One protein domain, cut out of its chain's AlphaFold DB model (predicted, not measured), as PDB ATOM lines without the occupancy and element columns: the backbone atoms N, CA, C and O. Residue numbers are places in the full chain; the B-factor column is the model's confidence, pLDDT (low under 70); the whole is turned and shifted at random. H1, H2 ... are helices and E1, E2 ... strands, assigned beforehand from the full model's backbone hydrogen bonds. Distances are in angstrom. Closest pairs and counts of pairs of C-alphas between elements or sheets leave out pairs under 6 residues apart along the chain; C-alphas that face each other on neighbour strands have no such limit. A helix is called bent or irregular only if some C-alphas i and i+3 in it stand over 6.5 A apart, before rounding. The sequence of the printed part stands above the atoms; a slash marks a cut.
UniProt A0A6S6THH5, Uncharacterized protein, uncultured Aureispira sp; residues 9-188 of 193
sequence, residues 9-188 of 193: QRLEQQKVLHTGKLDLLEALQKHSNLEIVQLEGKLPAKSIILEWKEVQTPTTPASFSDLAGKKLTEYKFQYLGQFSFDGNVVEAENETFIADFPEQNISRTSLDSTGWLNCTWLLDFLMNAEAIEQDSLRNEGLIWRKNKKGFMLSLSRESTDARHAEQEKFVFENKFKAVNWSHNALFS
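Overview. This is residues 9 to 188 of the 193 residues of an uncharacterized protein of uncultured Aureispira sp (UniProt A0A6S6THH5). A wide, twisted sheet of seven strands forms a slab with one face bare; over its other face lie a small three-stranded sheet, E1 E3 E4, and the helices H1 and H3. The small sheet is set askew, coming near the slab with its edge strand E4 while E1 is farther off, and H3 starts beside E4 and runs from there over E7 and E8. The irregular H2, in the link from E3 to E4, is the element farthest from the mean of the C-alphas. The printed part has 180 residues, with three named helices and ten named strands in the order E1 H1 E2 E3 H2 E4 E5 E6 H3 E7 E8 E9 E10; the large sheet runs E2 E7 E8 E9 E10 E5 E6 and is mixed, the small one is antiparallel, and the class is mixed, helices and strands. The whole is compact, with a radius of gyration of the C-alphas of 16.2 A and spans of 46 by 36 by 33 A.

Along the chain. E1, residues 16 to 23, begins with C-alpha 16 at (-74.890, 20.528, -30.748) and is 21.1 A long. H1 holds residues 24 to 30 and E2 residues 37 to 40. E3, residues 48 to 55, is 22.2 A long. H2, residues 62 to 68, is irregular, with C-alphas 63 and 66 7.3 A apart. E4 holds residues 79 to 85, 19.7 A. E5, residues 91 to 100, measures 28.1 A, and E6, residues 107 to 112, 17.0 A. H3, residues 120 to 134, is 20.4 A long and irregular, with C-alphas 127 and 130 8.5 A apart; C-alpha 120 is at (-79.509, 22.116, -17.571). E7 holds residues 140 to 146, 20.2 A; E8 residues 150 to 158, 25.8 A; E9 residues 164 to 173, 29.2 A. E10, residues 178 to 187, is 30.1 A long and ends with C-alpha 187 at (-76.851, 12.283, -0.244).

Arrangement. In the large sheet E7 E8 E9 E10 form a meander, each strand the antiparallel neighbour of the one before, with N 143 and O 154 2.8 A apart, N 153 and O 170 2.9 A, and N 169 and O 182 2.8 A. The edge strand E2 is parallel to E7, with N 40 and O 144 2.8 A apart. E5 is parallel to E10, with N 183 and O 96 at 2.9 A, and forms a hairpin with the edge strand E6, with N 97 and O 109 at 2.9 A. H3 is on this sheet at a height of 9.1 A, over E7 and, only just, E8, on which 3 of its C-alphas fall; it runs slantwise to the strands, at 54 degrees to E7 on the local plane. The closest C-alphas of H3 and E8 are those of Leu 122 and Leu 155, 7.3 A apart. In the small sheet E3 is the inner strand, antiparallel to E1, with N 20 and O 52 at 3.0 A, and to E4, with N 82 and O 51 at 2.8 A. H3 stands up from this sheet at 56 degrees; the closest C-alphas of H3 and E4 are those of Tyr 79 and Thr 120, 4.7 A apart. E4 and E10 are near each other, and E1 is apart from the strands of the large sheet. H1 only grazes each sheet; it is close to H3 but not clearly touching, with the C-alphas of Ala 27 and Leu 126 at 6.4 A, at a shallow tilt of 5 degrees, the same way. H2 is on neither sheet and touches no helix. In H1 every O i to N i+4 pair is within hydrogen-bond range, in H3 9 of 11, and in H2 1 of 3, beside 2 of 4 O i to N i+3 pairs.

Size, cuts and confidence. The two C-alphas farthest apart are those of Ala 45 and Ala 62, at 47.5 A. The printed part has no cut, and no link is long. The mean pLDDT of the printed part is 83.9; residues 58 to 76, 101 to 108, 160 to 162 and 188 are under 70, and H2 has a mean of 47.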
ATOM      1  N   GLN A   9     -66.508  21.309 -20.204       72.88
ATOM      2  CA  GLN A   9     -65.416  20.944 -21.108       72.88
ATOM      3  C   GLN A   9     -65.686  19.653 -21.894       72.88
ATOM      4  O   GLN A   9     -65.308  19.531 -23.059       72.88
ATOM      5  N   ARG A  10     -66.353  18.665 -21.281       72.69
ATOM      6  CA  ARG A  10     -66.719  17.421 -21.976       72.69
ATOM      7  C   ARG A  10     -67.989  17.577 -22.806       72.69
ATOM      8  O   ARG A  10     -68.096  16.975 -23.878       72.69
ATOM      9  N   LEU A  11     -68.952  18.343 -22.301       76.06
ATOM     10  CA  LEU A  11     -70.199  18.632 -23.005       76.06
ATOM     11  C   LEU A  11     -69.939  19.444 -24.277       76.06
ATOM     12  O   LEU A  11     -70.580  19.196 -25.293       76.06
ATOM     13  N   GLU A  12     -68.945  20.330 -24.270       81.00
ATOM     14  CA  GLU A  12     -68.547  21.111 -25.446       81.00
ATOM     15  C   GLU A  12     -68.026  20.257 -26.606       81.00
ATOM     16  O   GLU A  12     -68.127  20.658 -27.764       81.00
ATOM     17  N   GLN A  13     -67.499  19.063 -26.322       82.44
ATOM     18  CA  GLN A  13     -67.050  18.125 -27.356       82.44
ATOM     19  C   GLN A  13     -68.214  17.377 -28.018       82.44
ATOM     20  O   GLN A  13     -68.016  16.682 -29.017       82.44
ATOM     21  N   GLN A  14     -69.418  17.463 -27.450       84.81
ATOM     22  CA  GLN A  14     -70.588  16.768 -27.966       84.81
ATOM     23  C   GLN A  14     -71.214  17.534 -29.134       84.81
ATOM     24  O   GLN A  14     -71.085  18.751 -29.280       84.81
ATOM     25  N   LYS A  15     -71.945  16.808 -29.985       88.12
ATOM     26  CA  LYS A  15     -72.683  17.411 -31.095       88.12
ATOM     27  C   LYS A  15     -73.775  18.337 -30.554       88.12
ATOM     28  O   LYS A  15     -74.632  17.890 -29.797       88.12
ATOM     29  N   VAL A  16     -73.790  19.588 -31.012       92.81
ATOM     30  CA  VAL A  16     -74.890  20.528 -30.748       92.81
ATOM     31  C   VAL A  16     -76.128  20.093 -31.534       92.81
ATOM     32  O   VAL A  16     -76.054  19.867 -32.745       92.81
ATOM     33  N   LEU A  17     -77.253  19.959 -30.837       93.06
ATOM     34  CA  LEU A  17     -78.547  19.572 -31.398       93.06
ATOM     35  C   LEU A  17     -79.419  20.802 -31.655       93.06
ATOM     36  O   LEU A  17     -79.924  20.981 -32.762       93.06
ATOM     37  N   HIS A  18     -79.531  21.669 -30.649       93.75
ATOM     38  CA  HIS A  18     -80.374  22.858 -30.671       93.75
ATOM     39  C   HIS A  18     -79.698  24.015 -29.940       93.75
ATOM     40  O   HIS A  18     -78.795  23.813 -29.128       93.75
ATOM     41  N   THR A  19     -80.128  25.238 -30.232       96.19
ATOM     42  CA  THR A  19     -79.673  26.442 -29.535       96.19
ATOM     43  C   THR A  19     -80.841  27.382 -29.295       96.19
ATOM     44  O   THR A  19     -81.849  27.338 -30.004       96.19
ATOM     45  N   GLY A  20     -80.693  28.265 -28.315       96.31
ATOM     46  CA  GLY A  20     -81.676  29.301 -28.046       96.31
ATOM     47  C   GLY A  20     -81.128  30.402 -27.158       96.31
ATOM     48  O   GLY A  20     -79.959  30.397 -26.770       96.31
ATOM     49  N   LYS A  21     -81.982  31.384 -26.881       97.00
ATOM     50  CA  LYS A  21     -81.684  32.507 -25.992       97.00
ATOM     51  C   LYS A  21     -82.898  32.798 -25.128       97.00
ATOM     52  O   LYS A  21     -84.025  32.643 -25.595       97.00
ATOM     53  N   LEU A  22     -82.665  33.244 -23.902       96.50
ATOM     54  CA  LEU A  22     -83.704  33.766 -23.019       96.50
ATOM     55  C   LEU A  22     -83.175  34.960 -22.227       96.50
ATOM     56  O   LEU A  22     -81.994  35.000 -21.879       96.50
ATOM     57  N   ASP A  23     -84.046  35.922 -21.934       96.69
ATOM     58  CA  ASP A  23     -83.753  36.960 -20.947       96.69
ATOM     59  C   ASP A  23     -84.053  36.402 -19.552       96.69
ATOM     60  O   ASP A  23     -85.194  36.086 -19.210       96.69
ATOM     61  N   LEU A  24     -83.001  36.237 -18.750       95.94
ATOM     62  CA  LEU A  24     -83.089  35.657 -17.417       95.94
ATOM     63  C   LEU A  24     -83.947  36.526 -16.499       95.94
ATOM     64  O   LEU A  24     -84.693  35.996 -15.682       95.94
ATOM     65  N   LEU A  25     -83.854  37.852 -16.613       94.50
ATOM     66  CA  LEU A  25     -84.601  38.747 -15.734       94.50
ATOM     67  C   LEU A  25     -86.086  38.740 -16.085       94.50
ATOM     68  O   LEU A  25     -86.913  38.734 -15.176       94.50
ATOM     69  N   GLU A  26     -86.415  38.683 -17.375       95.50
ATOM     70  CA  GLU A  26     -87.795  38.515 -17.837       95.50
ATOM     71  C   GLU A  26     -88.378  37.181 -17.353       95.50
ATOM     72  O   GLU A  26     -89.477  37.153 -16.803       95.50
ATOM     73  N   ALA A  27     -87.620  36.084 -17.470       95.06
ATOM     74  CA  ALA A  27     -88.051  34.770 -17.001       95.06
ATOM     75  C   ALA A  27     -88.278  34.741 -15.476       95.06
ATOM     76  O   ALA A  27     -89.289  34.221 -15.011       95.06
ATOM     77  N   LEU A  28     -87.387  35.361 -14.691       95.00
ATOM     78  CA  LEU A  28     -87.560  35.503 -13.240       95.00
ATOM     79  C   LEU A  28     -88.783  36.354 -12.875       95.00
ATOM     80  O   LEU A  28     -89.489  36.042 -11.921       95.00
ATOM     81  N   GLN A  29     -89.040  37.433 -13.619       94.69
ATOM     82  CA  GLN A  29     -90.202  38.296 -13.394       94.69
ATOM     83  C   GLN A  29     -91.509  37.589 -13.742       94.69
ATOM     84  O   GLN A  29     -92.463  37.690 -12.972       94.69
ATOM     85  N   LYS A  30     -91.540  36.847 -14.856       95.38
ATOM     86  CA  LYS A  30     -92.692  36.036 -15.271       95.38
ATOM     87  C   LYS A  30     -93.137  35.091 -14.154       95.38
ATOM     88  O   LYS A  30     -94.332  34.954 -13.932       95.38
ATOM     89  N   HIS A  31     -92.178  34.497 -13.449       95.62
ATOM     90  CA  HIS A  31     -92.418  33.500 -12.405       95.62
ATOM     91  C   HIS A  31     -92.446  34.079 -10.985       95.62
ATOM     92  O   HIS A  31     -92.486  33.332 -10.016       95.62
ATOM     93  N   SER A  32     -92.411  35.407 -10.831       94.25
ATOM     94  CA  SER A  32     -92.270  36.065  -9.518       94.25
ATOM     95  C   SER A  32     -93.477  35.919  -8.584       94.25
ATOM     96  O   SER A  32     -93.381  36.259  -7.406       94.25
ATOM     97  N   ASN A  33     -94.612  35.448  -9.102       95.31
ATOM     98  CA  ASN A  33     -95.820  35.146  -8.338       95.31
ATOM     99  C   ASN A  33     -95.878  33.697  -7.828       95.31
ATOM    100  O   ASN A  33     -96.812  33.385  -7.095       95.31
ATOM    101  N   LEU A  34     -94.938  32.839  -8.233       95.94
ATOM    102  CA  LEU A  34     -94.843  31.457  -7.765       95.94
ATOM    103  C   LEU A  34     -94.160  31.412  -6.390       95.94
ATOM    104  O   LEU A  34     -93.184  32.125  -6.153       95.94
ATOM    105  N   GLU A  35     -94.624  30.545  -5.495       95.62
ATOM    106  CA  GLU A  35     -94.059  30.348  -4.150       95.62
ATOM    107  C   GLU A  35     -92.629  29.789  -4.204       95.62
ATOM    108  O   GLU A  35     -91.794  30.071  -3.339       95.62
ATOM    109  N   ILE A  36     -92.326  29.040  -5.265       95.12
ATOM    110  CA  ILE A  36     -91.016  28.434  -5.514       95.12
ATOM    111  C   ILE A  36     -89.978  29.421  -6.078       95.12
ATOM    112  O   ILE A  36     -88.830  29.033  -6.300       95.12
ATOM    113  N   VAL A  37     -90.337  30.690  -6.314       96.69
ATOM    114  CA  VAL A  37     -89.418  31.732  -6.803       96.69
ATOM    115  C   VAL A  37     -89.338  32.888  -5.811       96.69
ATOM    116  O   VAL A  37     -90.322  33.557  -5.517       96.69
ATOM    117  N   GLN A  38     -88.131  33.188  -5.328       96.62
ATOM    118  CA  GLN A  38     -87.900  34.260  -4.360       96.62
ATOM    119  C   GLN A  38     -86.903  35.291  -4.892       96.62
ATOM    120  O   GLN A  38     -85.771  34.969  -5.261       96.62
ATOM    121  N   LEU A  39     -87.311  36.561  -4.895       95.88
ATOM    122  CA  LEU A  39     -86.483  37.692  -5.319       95.88
ATOM    123  C   LEU A  39     -86.057  38.531  -4.102       95.88
ATOM    124  O   LEU A  39     -86.685  39.528  -3.748       95.88
ATOM    125  N   GLU A  40     -84.950  38.152  -3.463       93.75
ATOM    126  CA  GLU A  40     -84.370  38.824  -2.288       93.75
ATOM    127  C   GLU A  40     -83.492  40.026  -2.690       93.75
ATOM    128  O   GLU A  40     -82.296  40.126  -2.389       93.75
ATOM    129  N   GLY A  41     -84.070  40.962  -3.436       84.44
ATOM    130  CA  GLY A  41     -83.383  42.175  -3.853       84.44
ATOM    131  C   GLY A  41     -83.903  42.727  -5.166       84.44
ATOM    132  O   GLY A  41     -84.737  42.137  -5.843       84.44
ATOM    133  N   LYS A  42     -83.383  43.895  -5.546       86.88
ATOM    134  CA  LYS A  42     -83.728  44.494  -6.836       86.88
ATOM    135  C   LYS A  42     -83.042  43.732  -7.962       86.88
ATOM    136  O   LYS A  42     -81.825  43.525  -7.919       86.88
ATOM    137  N   LEU A  43     -83.821  43.378  -8.978       90.38
ATOM    138  CA  LEU A  43     -83.281  42.936 -10.255       90.38
ATOM    139  C   LEU A  43     -82.487  44.088 -10.904       90.38
ATOM    140  O   LEU A  43     -82.827  45.261 -10.702       90.38
ATOM    141  N   PRO A  44     -81.413  43.790 -11.649       89.62
ATOM    142  CA  PRO A  44     -80.699  44.792 -12.431       89.62
ATOM    143  C   PRO A  44     -81.625  45.489 -13.435       89.62
ATOM    144  O   PRO A  44     -82.568  44.894 -13.942       89.62
ATOM    145  N   ALA A  45     -81.328  46.749 -13.759       87.31
ATOM    146  CA  ALA A  45     -82.104  47.506 -14.748       87.31
ATOM    147  C   ALA A  45     -81.829  47.079 -16.203       87.31
ATOM    148  O   ALA A  45     -82.566  47.469 -17.101       87.31
ATOM    149  N   LYS A  46     -80.740  46.340 -16.439       92.56
ATOM    150  CA  LYS A  46     -80.334  45.858 -17.761       92.56
ATOM    151  C   LYS A  46     -80.501  44.346 -17.832       92.56
ATOM    152  O   LYS A  46     -80.230  43.672 -16.840       92.56
ATOM    153  N   SER A  47     -80.889  43.847 -19.000       92.62
ATOM    154  CA  SER A  47     -81.098  42.424 -19.270       92.62
ATOM    155  C   SER A  47     -79.844  41.579 -19.060       92.62
ATOM    156  O   SER A  47     -78.728  42.001 -19.385       92.62
ATOM    157  N   ILE A  48     -80.059  40.360 -18.562       96.00
ATOM    158  CA  ILE A  48     -79.075  39.275 -18.564       96.00
ATOM    159  C   ILE A  48     -79.580  38.242 -19.567       96.00
ATOM    160  O   ILE A  48     -80.595  37.598 -19.318       96.00
ATOM    161  N   ILE A  49     -78.890  38.075 -20.691       97.81
ATOM    162  CA  ILE A  49     -79.272  37.091 -21.707       97.81
ATOM    163  C   ILE A  49     -78.498  35.801 -21.460       97.81
ATOM    164  O   ILE A  49     -77.269  35.817 -21.425       97.81
ATOM    165  N   LEU A  50     -79.218  34.692 -21.316       97.44
ATOM    166  CA  LEU A  50     -78.665  33.344 -21.327       97.44
ATOM    167  C   LEU A  50     -78.802  32.778 -22.742       97.44
ATOM    168  O   LEU A  50     -79.905  32.475 -23.200       97.44
ATOM    169  N   GLU A  51     -77.676  32.634 -23.431       97.56
ATOM    170  CA  GLU A  51     -77.582  31.838 -24.651       97.56
ATOM    171  C   GLU A  51     -77.327  30.387 -24.266       97.56
ATOM    172  O   GLU A  51     -76.445  30.119 -23.454       97.56
ATOM    173  N   TRP A  52     -78.071  29.449 -24.842       95.62
ATOM    174  CA  TRP A  52     -77.928  28.038 -24.518       95.62
ATOM    175  C   TRP A  52     -77.752  27.153 -25.745       95.62
ATOM    176  O   TRP A  52     -78.199  27.470 -26.853       95.62
ATOM    177  N   LYS A  53     -77.088  26.018 -25.526       94.19
ATOM    178  CA  LYS A  53     -76.876  24.948 -26.499       94.19
ATOM    179  C   LYS A  53     -77.296  23.630 -25.876       94.19
ATOM    180  O   LYS A  53     -76.768  23.242 -24.839       94.19
ATOM    181  N   GLU A  54     -78.211  22.942 -26.537       92.06
ATOM    182  CA  GLU A  54     -78.493  21.542 -26.275       92.06
ATOM    183  C   GLU A  54     -77.439  20.692 -26.976       92.06
ATOM    184  O   GLU A  54     -77.203  20.849 -28.179       92.06
ATOM    185  N   VAL A  55     -76.819  19.778 -26.243       89.50
ATOM    186  CA  VAL A  55     -75.824  18.859 -26.783       89.50
ATOM    187  C   VAL A  55     -76.291  17.418 -26.675       89.50
ATOM    188  O   VAL A  55     -77.094  17.059 -25.818       89.50
ATOM    189  N   GLN A  56     -75.780  16.562 -27.551       84.50
ATOM    190  CA  GLN A  56     -76.041  15.133 -27.482       84.50
ATOM    191  C   GLN A  56     -75.627  14.582 -26.110       84.50
ATOM    192  O   GLN A  56     -74.490  14.777 -25.680       84.50
ATOM    193  N   THR A  57     -76.543  13.878 -25.434       72.38
ATOM    194  CA  THR A  57     -76.279  13.306 -24.109       72.38
ATOM    195  C   THR A  57     -75.049  12.391 -24.172       72.38
ATOM    196  O   THR A  57     -75.047  11.438 -24.960       72.38
ATOM    197  N   PRO A  58     -74.004  12.644 -23.365       66.12
ATOM    198  CA  PRO A  58     -72.796  11.836 -23.402       66.12
ATOM    199  C   PRO A  58     -73.075  10.418 -22.894       66.12
ATOM    200  O   PRO A  58     -73.796  10.211 -21.916       66.12
ATOM    201  N   THR A  59     -72.452   9.419 -23.521       64.94
ATOM    202  CA  THR A  59     -72.516   8.039 -23.029       64.94
ATOM    203  C   THR A  59     -71.864   7.962 -21.648       64.94
ATOM    204  O   THR A  59     -70.693   8.325 -21.472       64.94
ATOM    205  N   THR A  60     -72.620   7.489 -20.654       57.44
ATOM    206  CA  THR A  60     -72.107   7.291 -19.293       57.44
ATOM    207  C   THR A  60     -71.164   6.082 -19.289       57.44
ATOM    208  O   THR A  60     -71.597   4.991 -19.668       57.44
ATOM    209  N   PRO A  61     -69.880   6.224 -18.907       54.00
ATOM    210  CA  PRO A  61     -68.972   5.084 -18.859       54.00
ATOM    211  C   PRO A  61     -69.412   4.084 -17.784       54.00
ATOM    212  O   PRO A  61     -69.849   4.485 -16.705       54.00
ATOM    213  N   ALA A  62     -69.238   2.786 -18.044       51.38
ATOM    214  CA  ALA A  62     -69.664   1.714 -17.139       51.38
ATOM    215  C   ALA A  62     -69.039   1.805 -15.732       51.38
ATOM    216  O   ALA A  62     -69.674   1.435 -14.760       51.38
ATOM    217  N   SER A  63     -67.837   2.372 -15.583       48.28
ATOM    218  CA  SER A  63     -67.206   2.608 -14.272       48.28
ATOM    219  C   SER A  63     -67.940   3.621 -13.383       48.28
ATOM    220  O   SER A  63     -67.607   3.755 -12.212       48.28
ATOM    221  N   PHE A  64     -68.902   4.361 -13.938       49.41
ATOM    222  CA  PHE A  64     -69.752   5.312 -13.223       49.41
ATOM    223  C   PHE A  64     -71.199   4.838 -13.139       49.41
ATOM    224  O   PHE A  64     -72.045   5.591 -12.667       49.41
ATOM    225  N   SER A  65     -71.505   3.609 -13.569       45.97
ATOM    226  CA  SER A  65     -72.856   3.059 -13.464       45.97
ATOM    227  C   SER A  65     -73.332   2.955 -12.018       45.97
ATOM    228  O   SER A  65     -74.530   2.970 -11.800       45.97
ATOM    229  N   ASP A  66     -72.434   2.897 -11.031       39.62
ATOM    230  CA  ASP A  66     -72.820   2.876  -9.611       39.62
ATOM    231  C   ASP A  66     -73.169   4.272  -9.065       39.62
ATOM    232  O   ASP A  66     -74.035   4.399  -8.201       39.62
ATOM    233  N   LEU A  67     -72.568   5.330  -9.624       44.88
ATOM    234  CA  LEU A  67     -72.906   6.737  -9.359       44.88
ATOM    235  C   LEU A  67     -74.178   7.155 -10.116       44.88
ATOM    236  O   LEU A  67     -75.108   7.730  -9.549       44.88
ATOM    237  N   ALA A  68     -74.236   6.801 -11.399       46.09
ATOM    238  CA  ALA A  68     -75.343   7.083 -12.297       46.09
ATOM    239  C   ALA A  68     -76.561   6.186 -12.044       46.09
ATOM    240  O   ALA A  68     -77.672   6.652 -12.210       46.09
ATOM    241  N   GLY A  69     -76.378   4.931 -11.629       39.81
ATOM    242  CA  GLY A  69     -77.432   3.911 -11.548       39.81
ATOM    243  C   GLY A  69     -78.163   3.821 -10.212       39.81
ATOM    244  O   GLY A  69     -79.103   3.039 -10.103       39.81
ATOM    245  N   LYS A  70     -77.762   4.599  -9.197       44.34
ATOM    246  CA  LYS A  70     -78.480   4.651  -7.910       44.34
ATOM    247  C   LYS A  70     -78.829   6.053  -7.412       44.34
ATOM    248  O   LYS A  70     -79.695   6.147  -6.549       44.34
ATOM    249  N   LYS A  71     -78.164   7.119  -7.883       50.22
ATOM    250  CA  LYS A  71     -78.269   8.447  -7.245       50.22
ATOM    251  C   LYS A  71     -78.258   9.659  -8.196       50.22
ATOM    252  O   LYS A  71     -78.797  10.690  -7.827       50.22
ATOM    253  N   LEU A  72     -77.717   9.537  -9.415       51.56
ATOM    254  CA  LEU A  72     -77.641  10.629 -10.408       51.56
ATOM    255  C   LEU A  72     -78.449  10.366 -11.701       51.56
ATOM    256  O   LEU A  72     -78.296  11.094 -12.678       51.56
ATOM    257  N   THR A  73     -79.315   9.344 -11.729       43.81
ATOM    258  CA  THR A  73     -80.094   8.923 -12.920       43.81
ATOM    259  C   THR A  73     -80.990  10.012 -13.516       43.81
ATOM    260  O   THR A  73     -81.326   9.939 -14.697       43.81
ATOM    261  N   GLU A  74     -81.400  10.998 -12.719       46.88
ATOM    262  CA  GLU A  74     -82.350  12.035 -13.145       46.88
ATOM    263  C   GLU A  74     -81.665  13.212 -13.857       46.88
ATOM    264  O   GLU A  74     -82.299  13.891 -14.660       46.88
ATOM    265  N   TYR A  75     -80.358  13.415 -13.644       52.81
ATOM    266  CA  TYR A  75     -79.628  14.564 -14.179       52.81
ATOM    267  C   TYR A  75     -78.896  14.236 -15.479       52.81
ATOM    268  O   TYR A  75     -77.736  13.818 -15.503       52.81
ATOM    269  N   LYS A  76     -79.568  14.470 -16.609       63.84
ATOM    270  CA  LYS A  76     -78.909  14.497 -17.918       63.84
ATOM    271  C   LYS A  76     -78.354  15.888 -18.154       63.84
ATOM    272  O   LYS A  76     -79.056  16.751 -18.665       63.84
ATOM    273  N   PHE A  77     -77.090  16.099 -17.813       73.31
ATOM    274  CA  PHE A  77     -76.379  17.306 -18.218       73.31
ATOM    275  C   PHE A  77     -76.361  17.402 -19.751       73.31
ATOM    276  O   PHE A  77     -75.601  16.706 -20.424       73.31
ATOM    277  N   GLN A  78     -77.261  18.218 -20.289       82.88
ATOM    278  CA  GLN A  78     -77.585  18.272 -21.714       82.88
ATOM    279  C   GLN A  78     -77.514  19.699 -22.254       82.88
ATOM    280  O   GLN A  78     -77.385  19.882 -23.462       82.88
ATOM    281  N   TYR A  79     -77.542  20.704 -21.376       88.88
ATOM    282  CA  TYR A  79     -77.501  22.100 -21.778       88.88
ATOM    283  C   TYR A  79     -76.280  22.830 -21.228       88.88
ATOM    284  O   TYR A  79     -75.944  22.746 -20.043       88.88
ATOM    285  N   LEU A  80     -75.653  23.577 -22.133       92.06
ATOM    286  CA  LEU A  80     -74.590  24.529 -21.858       92.06
ATOM    287  C   LEU A  80     -75.104  25.953 -22.031       92.06
ATOM    288  O   LEU A  80     -75.837  26.226 -22.979       92.06
ATOM    289  N   GLY A  81     -74.678  26.857 -21.154       93.94
ATOM    290  CA  GLY A  81     -75.123  28.239 -21.080       93.94
ATOM    291  C   GLY A  81     -73.970  29.235 -21.098       93.94
ATOM    292  O   GLY A  81     -72.961  29.035 -20.428       93.94
ATOM    293  N   GLN A  82     -74.144  30.330 -21.829       96.06
ATOM    294  CA  GLN A  82     -73.279  31.503 -21.790       96.06
ATOM    295  C   GLN A  82     -74.128  32.731 -21.466       96.06
ATOM    296  O   GLN A  82     -75.148  32.988 -22.108       96.06
ATOM    297  N   PHE A  83     -73.701  33.496 -20.465       96.81
ATOM    298  CA  PHE A  83     -74.403  34.701 -20.047       96.81
ATOM    299  C   PHE A  83     -73.817  35.931 -20.731       96.81
ATOM    300  O   PHE A  83     -72.606  36.052 -20.903       96.81
ATOM    301  N   SER A  84     -74.677  36.884 -21.064       97.12
ATOM    302  CA  SER A  84     -74.277  38.233 -21.444       97.12
ATOM    303  C   SER A  84     -75.083  39.267 -20.668       97.12
ATOM    304  O   SER A  84     -76.240  39.047 -20.315       97.12
ATOM    305  N   PHE A  85     -74.458  40.400 -20.379       96.06
ATOM    306  CA  PHE A  85     -75.062  41.532 -19.692       96.06
ATOM    307  C   PHE A  85     -74.752  42.800 -20.477       96.06
ATOM    308  O   PHE A  85     -73.593  43.071 -20.793       96.06
ATOM    309  N   ASP A  86     -75.785  43.581 -20.807       91.69
ATOM    310  CA  ASP A  86     -75.623  44.820 -21.587       91.69
ATOM    311  C   ASP A  86     -74.875  44.599 -22.920       91.69
ATOM    312  O   ASP A  86     -74.025  45.392 -23.318       91.69
ATOM    313  N   GLY A  87     -75.135  43.461 -23.573       90.50
ATOM    314  CA  GLY A  87     -74.496  43.063 -24.831       90.50
ATOM    315  C   GLY A  87     -73.055  42.552 -24.710       90.50
ATOM    316  O   GLY A  87     -72.478  42.165 -25.722       90.50
ATOM    317  N   ASN A  88     -72.477  42.513 -23.507       94.06
ATOM    318  CA  ASN A  88     -71.135  41.983 -23.271       94.06
ATOM    319  C   ASN A  88     -71.217  40.582 -22.669       94.06
ATOM    320  O   ASN A  88     -72.021  40.345 -21.769       94.06
ATOM    321  N   VAL A  89     -70.373  39.666 -23.140       95.62
ATOM    322  CA  VAL A  89     -70.260  38.326 -22.551       95.62
ATOM    323  C   VAL A  89     -69.778  38.451 -21.105       95.62
ATOM    324  O   VAL A  89     -68.810  39.161 -20.830       95.62
ATOM    325  N   VAL A  90     -70.469  37.770 -20.195       96.12
ATOM    326  CA  VAL A  90     -70.034  37.583 -18.811       96.12
ATOM    327  C   VAL A  90     -69.047  36.420 -18.807       96.12
ATOM    328  O   VAL A  90     -69.399  35.312 -19.210       96.12
ATOM    329  N   GLU A  91     -67.815  36.668 -18.377       94.56
ATOM    330  CA  GLU A  91     -66.746  35.671 -18.379       94.56
ATOM    331  C   GLU A  91     -67.069  34.526 -17.416       94.56
ATOM    332  O   GLU A  91     -67.326  34.738 -16.235       94.56
ATOM    333  N   ALA A  92     -67.088  33.296 -17.908       92.44
ATOM    334  CA  ALA A  92     -67.280  32.141 -17.049       92.44
ATOM    335  C   ALA A  92     -65.912  31.684 -16.522       92.44
ATOM    336  O   ALA A  92     -65.087  31.210 -17.300       92.44
ATOM    337  N   GLU A  93     -65.667  31.855 -15.221       90.56
ATOM    338  CA  GLU A  93     -64.334  31.663 -14.623       90.56
ATOM    339  C   GLU A  93     -64.122  30.243 -14.096       90.56
ATOM    340  O   GLU A  93     -63.181  29.564 -14.495       90.56
ATOM    341  N   ASN A  94     -64.998  29.781 -13.201       86.62
ATOM    342  CA  ASN A  94     -64.824  28.514 -12.493       86.62
ATOM    343  C   ASN A  94     -66.113  27.693 -12.487       86.62
ATOM    344  O   ASN A  94     -67.215  28.217 -12.283       86.62
ATOM    345  N   GLU A  95     -65.932  26.386 -12.627       86.56
ATOM    346  CA  GLU A  95     -66.949  25.363 -12.456       86.56
ATOM    347  C   GLU A  95     -66.567  24.444 -11.308       86.56
ATOM    348  O   GLU A  95     -65.523  23.793 -11.328       86.56
ATOM    349  N   THR A  96     -67.430  24.364 -10.300       86.00
ATOM    350  CA  THR A  96     -67.230  23.464  -9.164       86.00
ATOM    351  C   THR A  96     -68.368  22.459  -9.066       86.00
ATOM    352  O   THR A  96     -69.503  22.830  -8.784       86.00
ATOM    353  N   PHE A  97     -68.056  21.176  -9.213       81.81
ATOM    354  CA  PHE A  97     -68.990  20.093  -8.929       81.81
ATOM    355  C   PHE A  97     -68.575  19.368  -7.648       81.81
ATOM    356  O   PHE A  97     -67.414  18.973  -7.499       81.81
ATOM    357  N   ILE A  98     -69.520  19.188  -6.727       79.06
ATOM    358  CA  ILE A  98     -69.328  18.441  -5.485       79.06
ATOM    359  C   ILE A  98     -70.449  17.417  -5.350       79.06
ATOM    360  O   ILE A  98     -71.622  17.774  -5.414       79.06
ATOM    361  N   ALA A  99     -70.089  16.162  -5.106       75.06
ATOM    362  CA  ALA A  99     -71.034  15.143  -4.674       75.06
ATOM    363  C   ALA A  99     -70.522  14.452  -3.410       75.06
ATOM    364  O   ALA A  99     -69.417  13.899  -3.396       75.06
ATOM    365  N   ASP A 100     -71.332  14.511  -2.358       72.69
ATOM    366  CA  ASP A 100     -71.049  13.919  -1.056       72.69
ATOM    367  C   ASP A 100     -71.918  12.679  -0.841       72.69
ATOM    368  O   ASP A 100     -73.150  12.745  -0.892       72.69
ATOM    369  N   PHE A 101     -71.266  11.537  -0.632       67.75
ATOM    370  CA  PHE A 101     -71.907  10.238  -0.507       67.75
ATOM    371  C   PHE A 101     -71.614   9.644   0.872       67.75
ATOM    372  O   PHE A 101     -70.450   9.535   1.254       67.75
ATOM    373  N   PRO A 102     -72.634   9.150   1.591       57.31
ATOM    374  CA  PRO A 102     -72.434   8.407   2.825       57.31
ATOM    375  C   PRO A 102     -71.540   7.201   2.540       57.31
ATOM    376  O   PRO A 102     -71.798   6.460   1.590       57.31
ATOM    377  N   GLU A 103     -70.495   7.025   3.349       56.66
ATOM    378  CA  GLU A 103     -69.543   5.903   3.276       56.66
ATOM    379  C   GLU A 103     -68.668   5.838   2.007       56.66
ATOM    380  O   GLU A 103     -67.838   4.936   1.882       56.66
ATOM    381  N   GLN A 104     -68.785   6.798   1.083       55.41
ATOM    382  CA  GLN A 104     -67.911   6.917  -0.089       55.41
ATOM    383  C   GLN A 104     -67.160   8.257  -0.065       55.41
ATOM    384  O   GLN A 104     -67.535   9.197   0.628       55.41
ATOM    385  N   ASN A 105     -66.046   8.344  -0.794       57.44
ATOM    386  CA  ASN A 105     -65.247   9.570  -0.847       57.44
ATOM    387  C   ASN A 105     -66.058  10.736  -1.434       57.44
ATOM    388  O   ASN A 105     -66.744  10.565  -2.443       57.44
ATOM    389  N   ILE A 106     -65.884  11.933  -0.866       61.38
ATOM    390  CA  ILE A 106     -66.370  13.184  -1.460       61.38
ATOM    391  C   ILE A 106     -65.728  13.336  -2.840       61.38
ATOM    392  O   ILE A 106     -64.501  13.403  -2.964       61.38
ATOM    393  N   SER A 107     -66.556  13.423  -3.877       65.94
ATOM    394  CA  SER A 107     -66.091  13.786  -5.210       65.94
ATOM    395  C   SER A 107     -66.129  15.300  -5.335       65.94
ATOM    396  O   SER A 107     -67.186  15.911  -5.185       65.94
ATOM    397  N   ARG A 108     -64.974  15.915  -5.592       68.81
ATOM    398  CA  ARG A 108     -64.866  17.347  -5.860       68.81
ATOM    399  C   ARG A 108     -64.054  17.569  -7.123       68.81
ATOM    400  O   ARG A 108     -62.873  17.236  -7.161       68.81
ATOM    401  N   THR A 109     -64.680  18.211  -8.097       70.81
ATOM    402  CA  THR A 109     -64.047  18.651  -9.337       70.81
ATOM    403  C   THR A 109     -64.141  20.169  -9.397       70.81
ATOM    404  O   THR A 109     -65.220  20.728  -9.207       70.81
ATOM    405  N   SER A 110     -63.014  20.839  -9.619       76.44
ATOM    406  CA  SER A 110     -62.957  22.282  -9.873       76.44
ATOM    407  C   SER A 110     -62.099  22.496 -11.104       76.44
ATOM    408  O   SER A 110     -60.991  21.960 -11.163       76.44
ATOM    409  N   LEU A 111     -62.621  23.224 -12.081       79.38
ATOM    410  CA  LEU A 111     -61.980  23.425 -13.376       79.38
ATOM    411  C   LEU A 111     -62.180  24.872 -13.822       79.38
ATOM    412  O   LEU A 111     -63.221  25.470 -13.541       79.38
ATOM    413  N   ASP A 112     -61.202  25.391 -14.559       76.88
ATOM    414  CA  ASP A 112     -61.366  26.644 -15.289       76.88
ATOM    415  C   ASP A 112     -62.392  26.432 -16.409       76.88
ATOM    416  O   ASP A 112     -62.346  25.431 -17.140       76.88
ATOM    417  N   SER A 113     -63.333  27.363 -16.529       76.69
ATOM    418  CA  SER A 113     -64.399  27.259 -17.522       76.69
ATOM    419  C   SER A 113     -63.886  27.577 -18.932       76.69
ATOM    420  O   SER A 113     -62.996  28.401 -19.137       76.69
ATOM    421  N   THR A 114     -64.495  26.952 -19.935       76.25
ATOM    422  CA  THR A 114     -64.240  27.197 -21.367       76.25
ATOM    423  C   THR A 114     -65.094  28.330 -21.947       76.25
ATOM    424  O   THR A 114     -65.093  28.573 -23.155       76.25
ATOM    425  N   GLY A 115     -65.822  29.053 -21.094       83.81
ATOM    426  CA  GLY A 115     -66.735  30.131 -21.473       83.81
ATOM    427  C   GLY A 115     -68.203  29.703 -21.547       83.81
ATOM    428  O   GLY A 115     -69.071  30.571 -21.670       83.81
ATOM    429  N   TRP A 116     -68.483  28.398 -21.456       90.06
ATOM    430  CA  TRP A 116     -69.820  27.824 -21.312       90.06
ATOM    431  C   TRP A 116     -69.926  27.096 -19.978       90.06
ATOM    432  O   TRP A 116     -69.010  26.400 -19.568       90.06
ATOM    433  N   LEU A 117     -71.067  27.233 -19.316       91.31
ATOM    434  CA  LEU A 117     -71.351  26.617 -18.024       91.31
ATOM    435  C   LEU A 117     -72.477  25.610 -18.166       91.31
ATOM    436  O   LEU A 117     -73.287  25.713 -19.084       91.31
ATOM    437  N   ASN A 118     -72.591  24.668 -17.236       88.25
ATOM    438  CA  ASN A 118     -73.821  23.897 -17.178       88.25
ATOM    439  C   ASN A 118     -75.015  24.809 -16.865       88.25
ATOM    440  O   ASN A 118     -74.922  25.678 -16.001       88.25
ATOM    441  N   CYS A 119     -76.128  24.614 -17.566       91.06
ATOM    442  CA  CYS A 119     -77.379  25.311 -17.271       91.06
ATOM    443  C   CYS A 119     -78.612  24.414 -17.427       91.06
ATOM    444  O   CYS A 119     -79.718  24.914 -17.612       91.06
ATOM    445  N   THR A 120     -78.426  23.092 -17.370       89.19
ATOM    446  CA  THR A 120     -79.509  22.116 -17.571       89.19
ATOM    447  C   THR A 120     -80.634  22.334 -16.564       89.19
ATOM    448  O   THR A 120     -81.785  22.471 -16.972       89.19
ATOM    449  N   TRP A 121     -80.302  22.419 -15.270       89.94
ATOM    450  CA  TRP A 121     -81.307  22.626 -14.226       89.94
ATOM    451  C   TRP A 121     -81.983  23.981 -14.365       89.94
ATOM    452  O   TRP A 121     -83.207  24.064 -14.409       89.94
ATOM    453  N   LEU A 122     -81.184  25.042 -14.493       94.06
ATOM    454  CA  LEU A 122     -81.706  26.388 -14.675       94.06
ATOM    455  C   LEU A 122     -82.707  26.472 -15.837       94.06
ATOM    456  O   LEU A 122     -83.766  27.074 -15.679       94.06
ATOM    457  N   LEU A 123     -82.398  25.877 -16.991       93.19
ATOM    458  CA  LEU A 123     -83.307  25.888 -18.136       93.19
ATOM    459  C   LEU A 123     -84.581  25.092 -17.883       93.19
ATOM    460  O   LEU A 123     -85.658  25.615 -18.168       93.19
ATOM    461  N   ASP A 124     -84.476  23.877 -17.336       90.62
ATOM    462  CA  ASP A 124     -85.656  23.077 -16.993       90.62
ATOM    463  C   ASP A 124     -86.576  23.847 -16.041       90.62
ATOM    464  O   ASP A 124     -87.769  23.992 -16.309       90.62
ATOM    465  N   PHE A 125     -86.004  24.439 -14.989       93.06
ATOM    466  CA  PHE A 125     -86.759  25.228 -14.027       93.06
ATOM    467  C   PHE A 125     -87.449  26.422 -14.696       93.06
ATOM    468  O   PHE A 125     -88.657  26.595 -14.567       93.06
ATOM    469  N   LEU A 126     -86.712  27.247 -15.449       94.38
ATOM    470  CA  LEU A 126     -87.278  28.449 -16.073       94.38
ATOM    471  C   LEU A 126     -88.349  28.128 -17.124       94.38
ATOM    472  O   LEU A 126     -89.271  28.924 -17.314       94.38
ATOM    473  N   MET A 127     -88.243  26.991 -17.811       91.38
ATOM    474  CA  MET A 127     -89.229  26.575 -18.808       91.38
ATOM    475  C   MET A 127     -90.472  25.939 -18.182       91.38
ATOM    476  O   MET A 127     -91.558  26.095 -18.739       91.38
ATOM    477  N   ASN A 128     -90.327  25.273 -17.032       92.06
ATOM    478  CA  ASN A 128     -91.372  24.432 -16.447       92.06
ATOM    479  C   ASN A 128     -91.863  24.887 -15.059       92.06
ATOM    480  O   ASN A 128     -92.653  24.167 -14.461       92.06
ATOM    481  N   ALA A 129     -91.459  26.058 -14.550       93.25
ATOM    482  CA  ALA A 129     -91.724  26.508 -13.172       93.25
ATOM    483  C   ALA A 129     -93.179  26.320 -12.689       93.25
ATOM    484  O   ALA A 129     -93.401  25.812 -11.596       93.25
ATOM    485  N   GLU A 130     -94.179  26.653 -13.511       93.62
ATOM    486  CA  GLU A 130     -95.598  26.463 -13.161       93.62
ATOM    487  C   GLU A 130     -95.962  24.984 -12.947       93.62
ATOM    488  O   GLU A 130     -96.706  24.646 -12.030       93.62
ATOM    489  N   ALA A 131     -95.423  24.089 -13.779       91.62
ATOM    490  CA  ALA A 131     -95.624  22.650 -13.633       91.62
ATOM    491  C   ALA A 131     -94.859  22.092 -12.424       91.62
ATOM    492  O   ALA A 131     -95.335  21.157 -11.790       91.62
ATOM    493  N   ILE A 132     -93.703  22.678 -12.091       90.69
ATOM    494  CA  ILE A 132     -92.910  22.318 -10.907       90.69
ATOM    495  C   ILE A 132     -93.682  22.632  -9.630       90.69
ATOM    496  O   ILE A 132     -93.788  21.766  -8.771       90.69
ATOM    497  N   GLU A 133     -94.256  23.831  -9.518       92.81
ATOM    498  CA  GLU A 133     -95.026  24.240  -8.335       92.81
ATOM    499  C   GLU A 133     -96.246  23.338  -8.089       92.81
ATOM    500  O   GLU A 133     -96.626  23.082  -6.947       92.81
ATOM    501  N   GLN A 134     -96.857  22.826  -9.159       92.94
ATOM    502  CA  GLN A 134     -98.033  21.956  -9.080       92.94
ATOM    503  C   GLN A 134     -97.689  20.483  -8.810       92.94
ATOM    504  O   GLN A 134     -98.581  19.698  -8.476       92.94
ATOM    505  N   ASP A 135     -96.425  20.087  -8.963       87.81
ATOM    506  CA  ASP A 135     -95.991  18.705  -8.798       87.81
ATOM    507  C   ASP A 135     -95.546  18.430  -7.357       87.81
ATOM    508  O   ASP A 135     -94.449  18.778  -6.936       87.81
ATOM    509  N   SER A 136     -96.376  17.696  -6.612       85.19
ATOM    510  CA  SER A 136     -96.089  17.283  -5.228       85.19
ATOM    511  C   SER A 136     -94.804  16.461  -5.034       85.19
ATOM    512  O   SER A 136     -94.358  16.285  -3.900       85.19
ATOM    513  N   LEU A 137     -94.223  15.915  -6.108       83.31
ATOM    514  CA  LEU A 137     -92.968  15.161  -6.067       83.31
ATOM    515  C   LEU A 137     -91.740  16.044  -6.324       83.31
ATOM    516  O   LEU A 137     -90.610  15.604  -6.076       83.31
ATOM    517  N   ARG A 138     -91.938  17.277  -6.804       81.06
ATOM    518  CA  ARG A 138     -90.874  18.257  -7.025       81.06
ATOM    519  C   ARG A 138     -90.909  19.292  -5.907       81.06
ATOM    520  O   ARG A 138     -91.852  20.051  -5.758       81.06
ATOM    521  N   ASN A 139     -89.841  19.332  -5.120       85.69
ATOM    522  CA  ASN A 139     -89.642  20.336  -4.079       85.69
ATOM    523  C   ASN A 139     -88.421  21.181  -4.441       85.69
ATOM    524  O   ASN A 139     -87.340  21.038  -3.866       85.69
ATOM    525  N   GLU A 140     -88.584  21.973  -5.494       91.44
ATOM    526  CA  GLU A 140     -87.546  22.838  -6.041       91.44
ATOM    527  C   GLU A 140     -87.828  24.296  -5.706       91.44
ATOM    528  O   GLU A 140     -88.977  24.718  -5.641       91.44
ATOM    529  N   GLY A 141     -86.768  25.078  -5.539       94.38
ATOM    530  CA  GLY A 141     -86.863  26.510  -5.309       94.38
ATOM    531  C   GLY A 141     -85.748  27.268  -6.012       94.38
ATOM    532  O   GLY A 141     -84.616  26.787  -6.103       94.38
ATOM    533  N   LEU A 142     -86.071  28.468  -6.482       96.94
ATOM    534  CA  LEU A 142     -85.162  29.396  -7.141       96.94
ATOM    535  C   LEU A 142     -85.090  30.695  -6.344       96.94
ATOM    536  O   LEU A 142     -86.091  31.380  -6.149       96.94
ATOM    537  N   ILE A 143     -83.889  31.075  -5.923       97.06
ATOM    538  CA  ILE A 143     -83.651  32.309  -5.173       97.06
ATOM    539  C   ILE A 143     -82.694  33.202  -5.956       97.06
ATOM    540  O   ILE A 143     -81.559  32.816  -6.244       97.06
ATOM    541  N   TRP A 144     -83.126  34.426  -6.250       96.88
ATOM    542  CA  TRP A 144     -82.253  35.509  -6.694       96.88
ATOM    543  C   TRP A 144     -81.952  36.443  -5.532       96.88
ATOM    544  O   TRP A 144     -82.864  36.990  -4.917       96.88
ATOM    545  N   ARG A 145     -80.672  36.699  -5.263       95.31
ATOM    546  CA  ARG A 145     -80.268  37.596  -4.177       95.31
ATOM    547  C   ARG A 145     -78.971  38.329  -4.455       95.31
ATOM    548  O   ARG A 145     -78.089  37.846  -5.167       95.31
ATOM    549  N   LYS A 146     -78.805  39.483  -3.814       92.56
ATOM    550  CA  LYS A 146     -77.513  40.174  -3.765       92.56
ATOM    551  C   LYS A 146     -76.667  39.605  -2.625       92.56
ATOM    552  O   LYS A 146     -77.135  39.494  -1.498       92.56
ATOM    553  N   ASN A 147     -75.404  39.289  -2.893       87.12
ATOM    554  CA  ASN A 147     -74.441  38.869  -1.876       87.12
ATOM    555  C   ASN A 147     -73.243  39.841  -1.819       87.12
ATOM    556  O   ASN A 147     -73.211  40.860  -2.507       87.12
ATOM    557  N   LYS A 148     -72.239  39.544  -0.981       85.62
ATOM    558  CA  LYS A 148     -71.039  40.395  -0.845       85.62
ATOM    559  C   LYS A 148     -70.195  40.477  -2.131       85.62
ATOM    560  O   LYS A 148     -69.520  41.480  -2.337       85.62
ATOM    561  N   LYS A 149     -70.216  39.432  -2.967       83.56
ATOM    562  CA  LYS A 149     -69.415  39.305  -4.198       83.56
ATOM    563  C   LYS A 149     -70.124  39.860  -5.445       83.56
ATOM    564  O   LYS A 149     -69.453  40.211  -6.408       83.56
ATOM    565  N   GLY A 150     -71.448  39.991  -5.405       92.25
ATOM    566  CA  GLY A 150     -72.276  40.461  -6.510       92.25
ATOM    567  C   GLY A 150     -73.701  39.937  -6.393       92.25
ATOM    568  O   GLY A 150     -74.378  40.190  -5.394       92.25
ATOM    569  N   PHE A 151     -74.157  39.212  -7.405       94.94
ATOM    570  CA  PHE A 151     -75.492  38.624  -7.455       94.94
ATOM    571  C   PHE A 151     -75.400  37.105  -7.494       94.94
ATOM    572  O   PHE A 151     -74.434  36.533  -7.993       94.94
ATOM    573  N   MET A 152     -76.392  36.444  -6.923       96.00
ATOM    574  CA  MET A 152     -76.454  34.996  -6.849       96.00
ATOM    575  C   MET A 152     -77.838  34.543  -7.265       96.00
ATOM    576  O   MET A 152     -78.829  34.967  -6.673       96.00
ATOM    577  N   LEU A 153     -77.864  33.647  -8.242       96.88
ATOM    578  CA  LEU A 153     -79.007  32.806  -8.537       96.88
ATOM    579  C   LEU A 153     -78.732  31.433  -7.925       96.88
ATOM    580  O   LEU A 153     -77.636  30.897  -8.093       96.88
ATOM    581  N   SER A 154     -79.665  30.894  -7.152       96.50
ATOM    582  CA  SER A 154     -79.524  29.591  -6.500       96.50
ATOM    583  C   SER A 154     -80.758  28.746  -6.753       96.50
ATOM    584  O   SER A 154     -81.848  29.167  -6.382       96.50
ATOM    585  N   LEU A 155     -80.562  27.571  -7.345       95.25
ATOM    586  CA  LEU A 155     -81.556  26.508  -7.382       95.25
ATOM    587  C   LEU A 155     -81.273  25.545  -6.249       95.25
ATOM    588  O   LEU A 155     -80.116  25.237  -5.960       95.25
ATOM    589  N   SER A 156     -82.326  25.071  -5.610       93.56
ATOM    590  CA  SER A 156     -82.235  24.018  -4.613       93.56
ATOM    591  C   SER A 156     -83.365  23.029  -4.789       93.56
ATOM    592  O   SER A 156     -84.479  23.429  -5.108       93.56
ATOM    593  N   ARG A 157     -83.074  21.761  -4.522       88.75
ATOM    594  CA  ARG A 157     -84.054  20.686  -4.405       88.75
ATOM    595  C   ARG A 157     -83.773  19.923  -3.131       88.75
ATOM    596  O   ARG A 157     -82.614  19.644  -2.833       88.75
ATOM    597  N   GLU A 158     -84.823  19.533  -2.437       83.06
ATOM    598  CA  GLU A 158     -84.746  18.508  -1.402       83.06
ATOM    599  C   GLU A 158     -85.665  17.357  -1.801       83.06
ATOM    600  O   GLU A 158     -86.779  17.581  -2.279       83.06
ATOM    601  N   SER A 159     -85.200  16.117  -1.674       74.56
ATOM    602  CA  SER A 159     -86.051  14.962  -1.925       74.56
ATOM    603  C   SER A 159     -87.160  14.906  -0.882       74.56
ATOM    604  O   SER A 159     -86.974  15.260   0.281       74.56
ATOM    605  N   THR A 160     -88.334  14.427  -1.284       69.75
ATOM    606  CA  THR A 160     -89.500  14.323  -0.393       69.75
ATOM    607  C   THR A 160     -89.270  13.373   0.788       69.75
ATOM    608  O   THR A 160     -89.951  13.477   1.804       69.75
ATOM    609  N   ASP A 161     -88.296  12.467   0.679       69.81
ATOM    610  CA  ASP A 161     -87.862  11.555   1.738       69.81
ATOM    611  C   ASP A 161     -86.625  12.046   2.519       69.81
ATOM    612  O   ASP A 161     -86.088  11.292   3.331       69.81
ATOM    613  N   ALA A 162     -86.165  13.284   2.277       68.44
ATOM    614  CA  ALA A 162     -84.990  13.921   2.889       68.44
ATOM    615  C   ALA A 162     -83.667  13.135   2.742       68.44
ATOM    616  O   ALA A 162     -82.693  13.367   3.467       68.44
ATOM    617  N   ARG A 163     -83.611  12.188   1.794       73.19
ATOM    618  CA  ARG A 163     -82.423  11.368   1.504       73.19
ATOM    619  C   ARG A 163     -81.417  12.037   0.576       73.19
ATOM    620  O   ARG A 163     -80.310  11.530   0.377       73.19
ATOM    621  N   HIS A 164     -81.809  13.144  -0.037       76.88
ATOM    622  CA  HIS A 164     -81.024  13.814  -1.051       76.88
ATOM    623  C   HIS A 164     -81.358  15.303  -1.101       76.88
ATOM    624  O   HIS A 164     -82.523  15.686  -1.076       76.88
ATOM    625  N   ALA A 165     -80.331  16.135  -1.212       83.94
ATOM    626  CA  ALA A 165     -80.478  17.553  -1.471       83.94
ATOM    627  C   ALA A 165     -79.490  17.991  -2.552       83.94
ATOM    628  O   ALA A 165     -78.319  17.614  -2.527       83.94
ATOM    629  N   GLU A 166     -79.951  18.827  -3.471       87.06
ATOM    630  CA  GLU A 166     -79.121  19.414  -4.516       87.06
ATOM    631  C   GLU A 166     -79.167  20.929  -4.450       87.06
ATOM    632  O   GLU A 166     -80.183  21.530  -4.092       87.06
ATOM    633  N   GLN A 167     -78.060  21.558  -4.830       91.38
ATOM    634  CA  GLN A 167     -77.984  22.998  -4.963       91.38
ATOM    635  C   GLN A 167     -77.088  23.406  -6.129       91.38
ATOM    636  O   GLN A 167     -75.875  23.184  -6.093       91.38
ATOM    637  N   GLU A 168     -77.674  24.096  -7.102       92.44
ATOM    638  CA  GLU A 168     -76.966  24.769  -8.191       92.44
ATOM    639  C   GLU A 168     -76.877  26.273  -7.903       92.44
ATOM    640  O   GLU A 168     -77.818  26.893  -7.405       92.44
ATOM    641  N   LYS A 169     -75.727  26.890  -8.187       95.50
ATOM    642  CA  LYS A 169     -75.523  28.333  -8.027       95.50
ATOM    643  C   LYS A 169     -74.825  28.930  -9.231       95.50
ATOM    644  O   LYS A 169     -73.786  28.430  -9.647       95.50
ATOM    645  N   PHE A 170     -75.319  30.088  -9.647       96.00
ATOM    646  CA  PHE A 170     -74.621  31.022 -10.523       96.00
ATOM    647  C   PHE A 170     -74.294  32.270  -9.713       96.00
ATOM    648  O   PHE A 170     -75.189  32.977  -9.241       96.00
ATOM    649  N   VAL A 171     -73.006  32.525  -9.506       96.19
ATOM    650  CA  VAL A 171     -72.519  33.686  -8.764       96.19
ATOM    651  C   VAL A 171     -71.925  34.674  -9.750       96.19
ATOM    652  O   VAL A 171     -70.800  34.504 -10.209       96.19
ATOM    653  N   PHE A 172     -72.695  35.713 -10.053       95.62
ATOM    654  CA  PHE A 172     -72.266  36.833 -10.873       95.62
ATOM    655  C   PHE A 172     -71.466  37.805 -10.016       95.62
ATOM    656  O   PHE A 172     -71.952  38.296  -8.991       95.62
ATOM    657  N   GLU A 173     -70.250  38.118 -10.441       94.38
ATOM    658  CA  GLU A 173     -69.460  39.154  -9.798       94.38
ATOM    659  C   GLU A 173     -70.111  40.533  -9.943       94.38
ATOM    660  O   GLU A 173     -70.946  40.795 -10.818       94.38
ATOM    661  N   ASN A 174     -69.710  41.462  -9.077       87.25
ATOM    662  CA  ASN A 174     -70.115  42.855  -9.193       87.25
ATOM    663  C   ASN A 174     -69.876  43.380 -10.619       87.25
ATOM    664  O   ASN A 174     -68.791  43.243 -11.179       87.25
ATOM    665  N   LYS A 175     -70.890  44.058 -11.171       89.25
ATOM    666  CA  LYS A 175     -70.917  44.571 -12.554       89.25
ATOM    667  C   LYS A 175     -70.980  43.492 -13.646       89.25
ATOM    668  O   LYS A 175     -70.785  43.851 -14.799       89.25
ATOM    669  N   PHE A 176     -71.276  42.233 -13.306       93.00
ATOM    670  CA  PHE A 176     -71.476  41.147 -14.276       93.00
ATOM    671  C   PHE A 176     -70.279  40.951 -15.210       93.00
ATOM    672  O   PHE A 176     -70.442  40.710 -16.399       93.00
ATOM    673  N   LYS A 177     -69.062  41.101 -14.677       93.38
ATOM    674  CA  LYS A 177     -67.843  40.817 -15.441       93.38
ATOM    675  C   LYS A 177     -67.601  39.325 -15.572       93.38
ATOM    676  O   LYS A 177     -67.244  38.875 -16.649       93.38
ATOM    677  N   ALA A 178     -67.845  38.605 -14.483       95.12
ATOM    678  CA  ALA A 178     -67.637  37.180 -14.405       95.12
ATOM    679  C   ALA A 178     -68.817  36.458 -13.749       95.12
ATOM    680  O   ALA A 178     -69.601  37.056 -12.999       95.12
ATOM    681  N   VAL A 179     -68.932  35.167 -14.037       96.12
ATOM    682  CA  VAL A 179     -69.883  34.233 -13.452       96.12
ATOM    683  C   VAL A 179     -69.160  32.949 -13.060       96.12
ATOM    684  O   VAL A 179     -68.367  32.388 -13.810       96.12
ATOM    685  N   ASN A 180     -69.448  32.490 -11.849       94.25
ATOM    686  CA  ASN A 180     -68.945  31.237 -11.310       94.25
ATOM    687  C   ASN A 180     -70.118  30.278 -11.122       94.25
ATOM    688  O   ASN A 180     -71.150  30.674 -10.569       94.25
ATOM    689  N   TRP A 181     -69.956  29.030 -11.552       93.81
ATOM    690  CA  TRP A 181     -70.971  27.994 -11.410       93.81
ATOM    691  C   TRP A 181     -70.560  26.967 -10.364       93.81
ATOM    692  O   TRP A 181     -69.399  26.558 -10.283       93.81
ATOM    693  N   SER A 182     -71.525  26.528  -9.559       91.50
ATOM    694  CA  SER A 182     -71.314  25.390  -8.675       91.50
ATOM    695  C   SER A 182     -72.549  24.521  -8.545       91.50
ATOM    696  O   SER A 182     -73.633  25.062  -8.328       91.50
ATOM    697  N   HIS A 183     -72.360  23.208  -8.527       88.25
ATOM    698  CA  HIS A 183     -73.397  22.224  -8.225       88.25
ATOM    699  C   HIS A 183     -72.942  21.355  -7.063       88.25
ATOM    700  O   HIS A 183     -71.862  20.768  -7.105       88.25
ATOM    701  N   ASN A 184     -73.759  21.290  -6.016       86.38
ATOM    702  CA  ASN A 184     -73.519  20.445  -4.853       86.38
ATOM    703  C   ASN A 184     -74.667  19.449  -4.723       86.38
ATOM    704  O   ASN A 184     -75.810  19.871  -4.572       86.38
ATOM    705  N   ALA A 185     -74.359  18.158  -4.760       81.81
ATOM    706  CA  ALA A 185     -75.295  17.081  -4.468       81.81
ATOM    707  C   ALA A 185     -74.901  16.430  -3.137       81.81
ATOM    708  O   ALA A 185     -73.769  15.973  -2.963       81.81
ATOM    709  N   LEU A 186     -75.824  16.420  -2.184       78.31
ATOM    710  CA  LEU A 186     -75.653  15.839  -0.860       78.31
ATOM    711  C   LEU A 186     -76.600  14.656  -0.737       78.31
ATOM    712  O   LEU A 186     -77.818  14.818  -0.812       78.31
ATOM    713  N   PHE A 187     -76.054  13.467  -0.518       73.94
ATOM    714  CA  PHE A 187     -76.851  12.283  -0.244       73.94
ATOM    715  C   PHE A 187     -76.749  11.965   1.245       73.94
ATOM    716  O   PHE A 187     -75.649  11.860   1.777       73.94
ATOM    717  N   SER A 188     -77.872  11.784   1.933       65.81
ATOM    718  CA  SER A 188     -77.882  11.274   3.305       65.81
ATOM    719  C   SER A 188     -78.046   9.747   3.291       65.81
ATOM    720  O   SER A 188     -78.600   9.150   2.361       65.81
TER     721      SER A 188